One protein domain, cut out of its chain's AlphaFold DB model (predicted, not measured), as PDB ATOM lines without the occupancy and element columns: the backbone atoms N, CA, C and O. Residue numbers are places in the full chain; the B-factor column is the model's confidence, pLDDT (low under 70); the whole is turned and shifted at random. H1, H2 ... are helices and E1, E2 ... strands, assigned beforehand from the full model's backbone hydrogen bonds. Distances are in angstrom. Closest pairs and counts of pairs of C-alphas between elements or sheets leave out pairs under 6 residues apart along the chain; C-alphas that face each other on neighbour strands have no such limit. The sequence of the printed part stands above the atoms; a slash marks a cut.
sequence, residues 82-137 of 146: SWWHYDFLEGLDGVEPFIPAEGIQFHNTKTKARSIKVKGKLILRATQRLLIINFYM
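This is residues 82 to 137 of the 146 residues of the protein "Methyltransferase" of Bacillus subtilis (UniProt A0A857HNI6). With little regular structure, the printed part is a flat, wide U: the antiparallel hairpin E1 and E2 makes its base, the long loop 99 to 114 and the tail 124 to 137 make its arms, and the short helix H1 lies between them. The 56 residues printed hold H1, E1 and E2 in that order, a mixed class with 19 residues in named elements. The whole is loose, radius of gyration of the C-alphas 13.7 A, spanning 37 by 34 by 11 A.

H1 is residues 86 to 89, from C-alpha 86 at (-36.640, -42.376, -38.778). E1 is residues 93 to 98, 14.6 A. E2 is residues 115 to 123, 18.6 A, ending at C-alpha 123 at (-30.402, -43.649, -24.984).

E1 and E2 are antiparallel at 170 degrees, with N 96 and O 117 within hydrogen-bond range at 2.9 A. E2 bends by 98 degrees at residue 120. The closest C-alphas of H1 and E2, Tyr 86 and Ile 116, are 7.2 A apart. H1 is too short for an O i to N i+4 pair; its one O i to N i+3 pair is within range.

The C-alphas farthest apart, Ala 101 and Met 137, are 42.0 A apart. The printed part has no cut. The link E1 to E2 is long. Residues 126 to 137 have pLDDT under 70.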
ATOM      1  N   SER A  82     -41.352 -36.292 -41.378       86.50
ATOM      2  CA  SER A  82     -40.894 -36.786 -42.673       86.50
ATOM      3  C   SER A  82     -41.119 -38.296 -42.789       86.50
ATOM      4  O   SER A  82     -41.618 -38.751 -43.816       86.50
ATOM      5  N   TRP A  83     -40.771 -39.043 -41.734       83.44
ATOM      6  CA  TRP A  83     -40.774 -40.505 -41.655       83.44
ATOM      7  C   TRP A  83     -41.182 -40.947 -40.249       83.44
ATOM      8  O   TRP A  83     -40.533 -40.572 -39.278       83.44
ATOM      9  N   TRP A  84     -42.206 -41.796 -40.132       78.44
ATOM     10  CA  TRP A  84     -42.726 -42.202 -38.820       78.44
ATOM     11  C   TRP A  84     -41.670 -42.875 -37.928       78.44
ATOM     12  O   TRP A  84     -41.636 -42.603 -36.732       78.44
ATOM     13  N   HIS A  85     -40.791 -43.704 -38.501       81.12
ATOM     14  CA  HIS A  85     -39.747 -44.397 -37.741       81.12
ATOM     15  C   HIS A  85     -38.436 -43.608 -37.675       81.12
ATOM     16  O   HIS A  85     -37.836 -43.535 -36.608       81.12
ATOM     17  N   TYR A  86     -37.964 -43.011 -38.779       86.19
ATOM     18  CA  TYR A  86     -36.640 -42.376 -38.778       86.19
ATOM     19  C   TYR A  86     -36.614 -41.107 -37.935       86.19
ATOM     20  O   TYR A  86     -35.674 -40.942 -37.173       86.19
ATOM     21  N   ASP A  87     -37.654 -40.269 -37.977       83.00
ATOM     22  CA  ASP A  87     -37.659 -39.034 -37.182       83.00
ATOM     23  C   ASP A  87     -37.626 -39.322 -35.667       83.00
ATOM     24  O   ASP A  87     -37.122 -38.517 -34.890       83.00
ATOM     25  N   PHE A  88     -38.162 -40.472 -35.245       84.50
ATOM     26  CA  PHE A  88     -38.061 -40.954 -33.867       84.50
ATOM     27  C   PHE A  88     -36.658 -41.500 -33.576       84.50
ATOM     28  O   PHE A  88     -36.027 -41.099 -32.602       84.50
ATOM     29  N   LEU A  89     -36.175 -42.418 -34.417       88.75
ATOM     30  CA  LEU A  89     -34.941 -43.164 -34.168       88.75
ATOM     31  C   LEU A  89     -33.699 -42.276 -34.259       88.75
ATOM     32  O   LEU A  89     -32.798 -42.431 -33.447       88.75
ATOM     33  N   GLU A  90     -33.664 -41.325 -35.189       87.75
ATOM     34  CA  GLU A  90     -32.586 -40.333 -35.300       87.75
ATOM     35  C   GLU A  90     -32.529 -39.385 -34.097       87.75
ATOM     36  O   GLU A  90     -31.515 -38.733 -33.869       87.75
ATOM     37  N   GLY A  91     -33.610 -39.310 -33.320       85.62
ATOM     38  CA  GLY A  91     -33.616 -38.594 -32.058       85.62
ATOM     39  C   GLY A  91     -32.884 -39.333 -30.941       85.62
ATOM     40  O   GLY A  91     -32.585 -38.688 -29.950       85.62
ATOM     41  N   LEU A  92     -32.595 -40.635 -31.065       90.00
ATOM     42  CA  LEU A  92     -31.932 -41.424 -30.022       90.00
ATOM     43  C   LEU A  92     -30.408 -41.288 -30.093       90.00
ATOM     44  O   LEU A  92     -29.808 -41.382 -31.165       90.00
ATOM     45  N   ASP A  93     -29.756 -41.195 -28.934       91.38
ATOM     46  CA  ASP A  93     -28.304 -41.362 -28.877       91.38
ATOM     47  C   ASP A  93     -27.914 -42.765 -29.350       91.38
ATOM     48  O   ASP A  93     -28.613 -43.745 -29.082       91.38
ATOM     49  N   GLY A  94     -26.761 -42.871 -30.008       91.88
ATOM     50  CA  GLY A  94     -26.278 -44.136 -30.557       91.88
ATOM     51  C   GLY A  94     -26.892 -44.494 -31.911       91.88
ATOM     52  O   GLY A  94     -26.552 -45.550 -32.446       91.88
ATOM     53  N   VAL A  95     -27.739 -43.629 -32.482       93.44
ATOM     54  CA  VAL A  95     -28.250 -43.734 -33.855       93.44
ATOM     55  C   VAL A  95     -27.634 -42.638 -34.723       93.44
ATOM     56  O   VAL A  95     -27.678 -41.463 -34.380       93.44
ATOM     57  N   GLU A  96     -27.083 -43.023 -35.872       92.75
ATOM     58  CA  GLU A  96     -26.568 -42.092 -36.879       92.75
ATOM     59  C   GLU A  96     -27.372 -42.220 -38.183       92.75
ATOM     60  O   GLU A  96     -27.491 -43.336 -38.711       92.75
ATOM     61  N   PRO A  97     -27.918 -41.120 -38.734       90.94
ATOM     62  CA  PRO A  97     -28.513 -41.134 -40.064       90.94
ATOM     63  C   PRO A  97     -27.432 -41.237 -41.142       90.94
ATOM     64  O   PRO A  97     -26.352 -40.660 -41.025       90.94
ATOM     65  N   PHE A  98     -27.738 -41.930 -42.237       91.62
ATOM     66  CA  PHE A  98     -26.890 -41.951 -43.426       91.62
ATOM     67  C   PHE A  98     -27.720 -42.032 -44.712       91.62
ATOM     68  O   PHE A  98     -28.893 -42.422 -44.712       91.62
ATOM     69  N   ILE A  99     -27.097 -41.653 -45.826       90.31
ATOM     70  CA  ILE A  99     -27.695 -41.705 -47.161       90.31
ATOM     71  C   ILE A  99     -27.093 -42.915 -47.891       90.31
ATOM     72  O   ILE A  99     -25.914 -42.875 -48.243       90.31
ATOM     73  N   PRO A 100     -27.842 -44.017 -48.076       89.06
ATOM     74  CA  PRO A 100     -27.385 -45.139 -48.892       89.06
ATOM     75  C   PRO A 100     -27.301 -44.751 -50.377       89.06
ATOM     76  O   PRO A 100     -27.892 -43.761 -50.801       89.06
ATOM     77  N   ALA A 101     -26.615 -45.564 -51.186       88.56
ATOM     78  CA  ALA A 101     -26.573 -45.371 -52.641       88.56
ATOM     79  C   ALA A 101     -27.978 -45.413 -53.270       88.56
ATOM     80  O   ALA A 101     -28.269 -44.705 -54.232       88.56
ATOM     81  N   GLU A 102     -28.867 -46.222 -52.693       86.44
ATOM     82  CA  GLU A 102     -30.218 -46.423 -53.189       86.44
ATOM     83  C   GLU A 102     -31.250 -46.402 -52.058       86.44
ATOM     84  O   GLU A 102     -31.003 -46.880 -50.952       86.44
ATOM     85  N   GLY A 103     -32.428 -45.843 -52.345       83.88
ATOM     86  CA  GLY A 103     -33.608 -46.008 -51.499       83.88
ATOM     87  C   GLY A 103     -34.229 -47.398 -51.633       83.88
ATOM     88  O   GLY A 103     -33.902 -48.160 -52.541       83.88
ATOM     89  N   ILE A 104     -35.163 -47.708 -50.738       84.25
ATOM     90  CA  ILE A 104     -35.883 -48.980 -50.731       84.25
ATOM     91  C   ILE A 104     -36.810 -49.019 -51.948       84.25
ATOM     92  O   ILE A 104     -37.597 -48.091 -52.171       84.25
ATOM     93  N   GLN A 105     -36.711 -50.092 -52.731       88.12
ATOM     94  CA  GLN A 105     -37.589 -50.332 -53.867       88.12
ATOM     95  C   GLN A 105     -38.908 -50.949 -53.386       88.12
ATOM     96  O   GLN A 105     -38.928 -52.035 -52.813       88.12
ATOM     97  N   PHE A 106     -40.013 -50.262 -53.658       85.06
ATOM     98  CA  PHE A 106     -41.371 -50.782 -53.533       85.06
ATOM     99  C   PHE A 106     -41.968 -51.020 -54.922       85.06
ATOM    100  O   PHE A 106     -41.412 -50.588 -55.931       85.06
ATOM    101  N   HIS A 107     -43.125 -51.685 -54.968       78.25
ATOM    102  CA  HIS A 107     -43.762 -52.130 -56.212       78.25
ATOM    103  C   HIS A 107     -43.881 -51.024 -57.279       78.25
ATOM    104  O   HIS A 107     -43.584 -51.275 -58.438       78.25
ATOM    105  N   ASN A 108     -44.205 -49.788 -56.876       85.69
ATOM    106  CA  ASN A 108     -44.425 -48.665 -57.801       85.69
ATOM    107  C   ASN A 108     -43.526 -47.447 -57.545       85.69
ATOM    108  O   ASN A 108     -43.715 -46.397 -58.156       85.69
ATOM    109  N   THR A 109     -42.602 -47.516 -56.586       84.44
ATOM    110  CA  THR A 109     -41.812 -46.340 -56.216       84.44
ATOM    111  C   THR A 109     -40.526 -46.724 -55.513       84.44
ATOM    112  O   THR A 109     -40.451 -47.749 -54.839       84.44
ATOM    113  N   LYS A 110     -39.522 -45.865 -55.639       85.19
ATOM    114  CA  LYS A 110     -38.291 -45.941 -54.866       85.19
ATOM    115  C   LYS A 110     -38.322 -44.830 -53.832       85.19
ATOM    116  O   LYS A 110     -38.602 -43.675 -54.162       85.19
ATOM    117  N   THR A 111     -38.069 -45.164 -52.571       83.00
ATOM    118  CA  THR A 111     -38.033 -44.136 -51.530       83.00
ATOM    119  C   THR A 111     -36.851 -43.198 -51.724       83.00
ATOM    120  O   THR A 111     -35.873 -43.518 -52.401       83.00
ATOM    121  N   LYS A 112     -36.887 -42.047 -51.045       82.56
ATOM    122  CA  LYS A 112     -35.662 -41.272 -50.828       82.56
ATOM    123  C   LYS A 112     -34.620 -42.170 -50.158       82.56
ATOM    124  O   LYS A 112     -34.959 -42.945 -49.259       82.56
ATOM    125  N   ALA A 113     -33.372 -42.055 -50.596       87.06
ATOM    126  CA  ALA A 113     -32.250 -42.722 -49.962       87.06
ATOM    127  C   ALA A 113     -32.026 -42.103 -48.575       87.06
ATOM    128  O   ALA A 113     -31.461 -41.021 -48.442       87.06
ATOM    129  N   ARG A 114     -32.546 -42.760 -47.538       89.12
ATOM    130  CA  ARG A 114     -32.323 -42.409 -46.135       89.12
ATOM    131  C   ARG A 114     -32.413 -43.671 -45.298       89.12
ATOM    132  O   ARG A 114     -33.333 -44.470 -45.479       89.12
ATOM    133  N   SER A 115     -31.454 -43.846 -44.408       90.31
ATOM    134  CA  SER A 115     -31.423 -44.950 -43.463       90.31
ATOM    135  C   SER A 115     -30.708 -44.525 -42.185       90.31
ATOM    136  O   SER A 115     -30.210 -43.405 -42.078       90.31
ATOM    137  N   ILE A 116     -30.688 -45.418 -41.205       92.56
ATOM    138  CA  ILE A 116     -30.062 -45.202 -39.906       92.56
ATOM    139  C   ILE A 116     -29.145 -46.372 -39.576       92.56
ATOM    140  O   ILE A 116     -29.370 -47.502 -40.015       92.56
ATOM    141  N   LYS A 117     -28.130 -46.117 -38.758       94.44
ATOM    142  CA  LYS A 117     -27.249 -47.150 -38.225       94.44
ATOM    143  C   LYS A 117     -27.126 -47.004 -36.716       94.44
ATOM    144  O   LYS A 117     -26.869 -45.913 -36.216       94.44
ATOM    145  N   VAL A 118     -27.269 -48.117 -36.001       95.62
ATOM    146  CA  VAL A 118     -26.972 -48.179 -34.567       95.62
ATOM    147  C   VAL A 118     -25.463 -48.332 -34.396       95.62
ATOM    148  O   VAL A 118     -24.858 -49.262 -34.932       95.62
ATOM    149  N   LYS A 119     -24.849 -47.387 -33.689       94.38
ATOM    150  CA  LYS A 119     -23.397 -47.277 -33.472       94.38
ATOM    151  C   LYS A 119     -22.984 -47.495 -32.022       94.38
ATOM    152  O   LYS A 119     -21.800 -47.641 -31.743       94.38
ATOM    153  N   GLY A 120     -23.947 -47.534 -31.109       93.69
ATOM    154  CA  GLY A 120     -23.686 -47.700 -29.690       93.69
ATOM    155  C   GLY A 120     -24.962 -47.944 -28.896       93.69
ATOM    156  O   GLY A 120     -25.994 -48.328 -29.443       93.69
ATOM    157  N   LYS A 121     -24.874 -47.721 -27.584       94.81
ATOM    158  CA  LYS A 121     -26.002 -47.873 -26.665       94.81
ATOM    159  C   LYS A 121     -27.096 -46.855 -26.994       94.81
ATOM    160  O   LYS A 121     -26.816 -45.663 -27.065       94.81
ATOM    161  N   LEU A 122     -28.327 -47.341 -27.132       93.88
ATOM    162  CA  LEU A 122     -29.499 -46.507 -27.380       93.88
ATOM    163  C   LEU A 122     -29.925 -45.796 -26.097       93.88
ATOM    164  O   LEU A 122     -30.201 -46.455 -25.089       93.88
ATOM    165  N   ILE A 123     -29.970 -44.464 -26.125       90.88
ATOM    166  CA  ILE A 123     -30.402 -43.649 -24.984       90.88
ATOM    167  C   ILE A 123     -31.390 -42.594 -25.471       90.88
ATOM    168  O   ILE A 123     -31.091 -41.809 -26.368       90.88
ATOM    169  N   LEU A 124     -32.561 -42.564 -24.839       86.31
ATOM    170  CA  LEU A 124     -33.517 -41.473 -24.971       86.31
ATOM    171  C   LEU A 124     -33.202 -40.427 -23.895       86.31
ATOM    172  O   LEU A 124     -33.322 -40.714 -22.702       86.31
ATOM    173  N   ARG A 125     -32.788 -39.221 -24.291       80.19
ATOM    174  CA  ARG A 125     -32.557 -38.118 -23.345       80.19
ATOM    175  C   ARG A 125     -33.844 -37.333 -23.124       80.19
ATOM    176  O   ARG A 125     -34.543 -37.012 -24.075       80.19
ATOM    177  N   ALA A 126     -34.109 -36.924 -21.884       63.75
ATOM    178  CA  ALA A 126     -35.305 -36.149 -21.528       63.75
ATOM    179  C   ALA A 126     -35.438 -34.807 -22.284       63.75
ATOM    180  O   ALA A 126     -36.540 -34.289 -22.444       63.75
ATOM    181  N   THR A 127     -34.327 -34.240 -22.765       58.22
ATOM    182  CA  THR A 127     -34.296 -33.006 -23.566       58.22
ATOM    183  C   THR A 127     -34.515 -33.227 -25.059       58.22
ATOM    184  O   THR A 127     -34.776 -32.259 -25.777       58.22
ATOM    185  N   GLN A 128     -34.461 -34.470 -25.547       62.53
ATOM    186  CA  GLN A 128     -34.912 -34.784 -26.897       62.53
ATOM    187  C   GLN A 128     -36.432 -34.632 -26.890       62.53
ATOM    188  O   GLN A 128     -37.164 -35.520 -26.455       62.53
ATOM    189  N   ARG A 129     -36.919 -33.473 -27.357       56.66
ATOM    190  CA  ARG A 129     -38.316 -33.306 -27.772       56.66
ATOM    191  C   ARG A 129     -38.531 -34.198 -28.981       56.66
ATOM    192  O   ARG A 129     -38.519 -33.750 -30.124       56.66
ATOM    193  N   LEU A 130     -38.674 -35.482 -28.714       54.19
ATOM    194  CA  LEU A 130     -39.082 -36.434 -29.707       54.19
ATOM    195  C   LEU A 130     -40.460 -35.993 -30.193       54.19
ATOM    196  O   LEU A 130     -41.306 -35.566 -29.403       54.19
ATOM    197  N   LEU A 131     -40.699 -36.127 -31.493       54.62
ATOM    198  CA  LEU A 131     -42.020 -35.995 -32.106       54.62
ATOM    199  C   LEU A 131     -42.934 -37.165 -31.677       54.62
ATOM    200  O   LEU A 131     -43.695 -37.699 -32.483       54.62
ATOM    201  N   ILE A 132     -42.851 -37.584 -30.408       45.88
ATOM    202  CA  ILE A 132     -43.870 -38.360 -29.723       45.88
ATOM    203  C   ILE A 132     -45.062 -37.419 -29.639       45.88
ATOM    204  O   ILE A 132     -45.179 -36.595 -28.742       45.88
ATOM    205  N   ILE A 133     -45.874 -37.494 -30.690       45.44
ATOM    206  CA  ILE A 133     -47.316 -37.586 -30.585       45.44
ATOM    207  C   ILE A 133     -47.869 -36.586 -29.558       45.44
ATOM    208  O   ILE A 133     -48.032 -36.901 -28.381       45.44
ATOM    209  N   ASN A 134     -48.234 -35.389 -30.022       43.22
ATOM    210  CA  ASN A 134     -49.222 -34.594 -29.300       43.22
ATOM    211  C   ASN A 134     -50.582 -35.309 -29.425       43.22
ATOM    212  O   ASN A 134     -51.443 -34.887 -30.188       43.22
ATOM    213  N   PHE A 135     -50.772 -36.414 -28.700       44.59
ATOM    214  CA  PHE A 135     -52.099 -36.938 -28.391       44.59
ATOM    215  C   PHE A 135     -52.669 -36.013 -27.307       44.59
ATOM    216  O   PHE A 135     -52.518 -36.244 -26.114       44.59
ATOM    217  N   TYR A 136     -53.266 -34.904 -27.725       45.66
ATOM    218  CA  TYR A 136     -54.085 -34.031 -26.884       45.66
ATOM    219  C   TYR A 136     -55.324 -33.711 -27.731       45.66
ATOM    220  O   TYR A 136     -55.182 -33.268 -28.861       45.66
ATOM    221  N   MET A 137     -56.569 -33.932 -27.324       40.66
ATOM    222  CA  MET A 137     -57.156 -34.255 -26.033       40.66
ATOM    223  C   MET A 137     -58.346 -35.179 -26.290       40.66
ATOM    224  O   MET A 137     -59.074 -34.974 -27.259       40.66
TER     225      MET A 137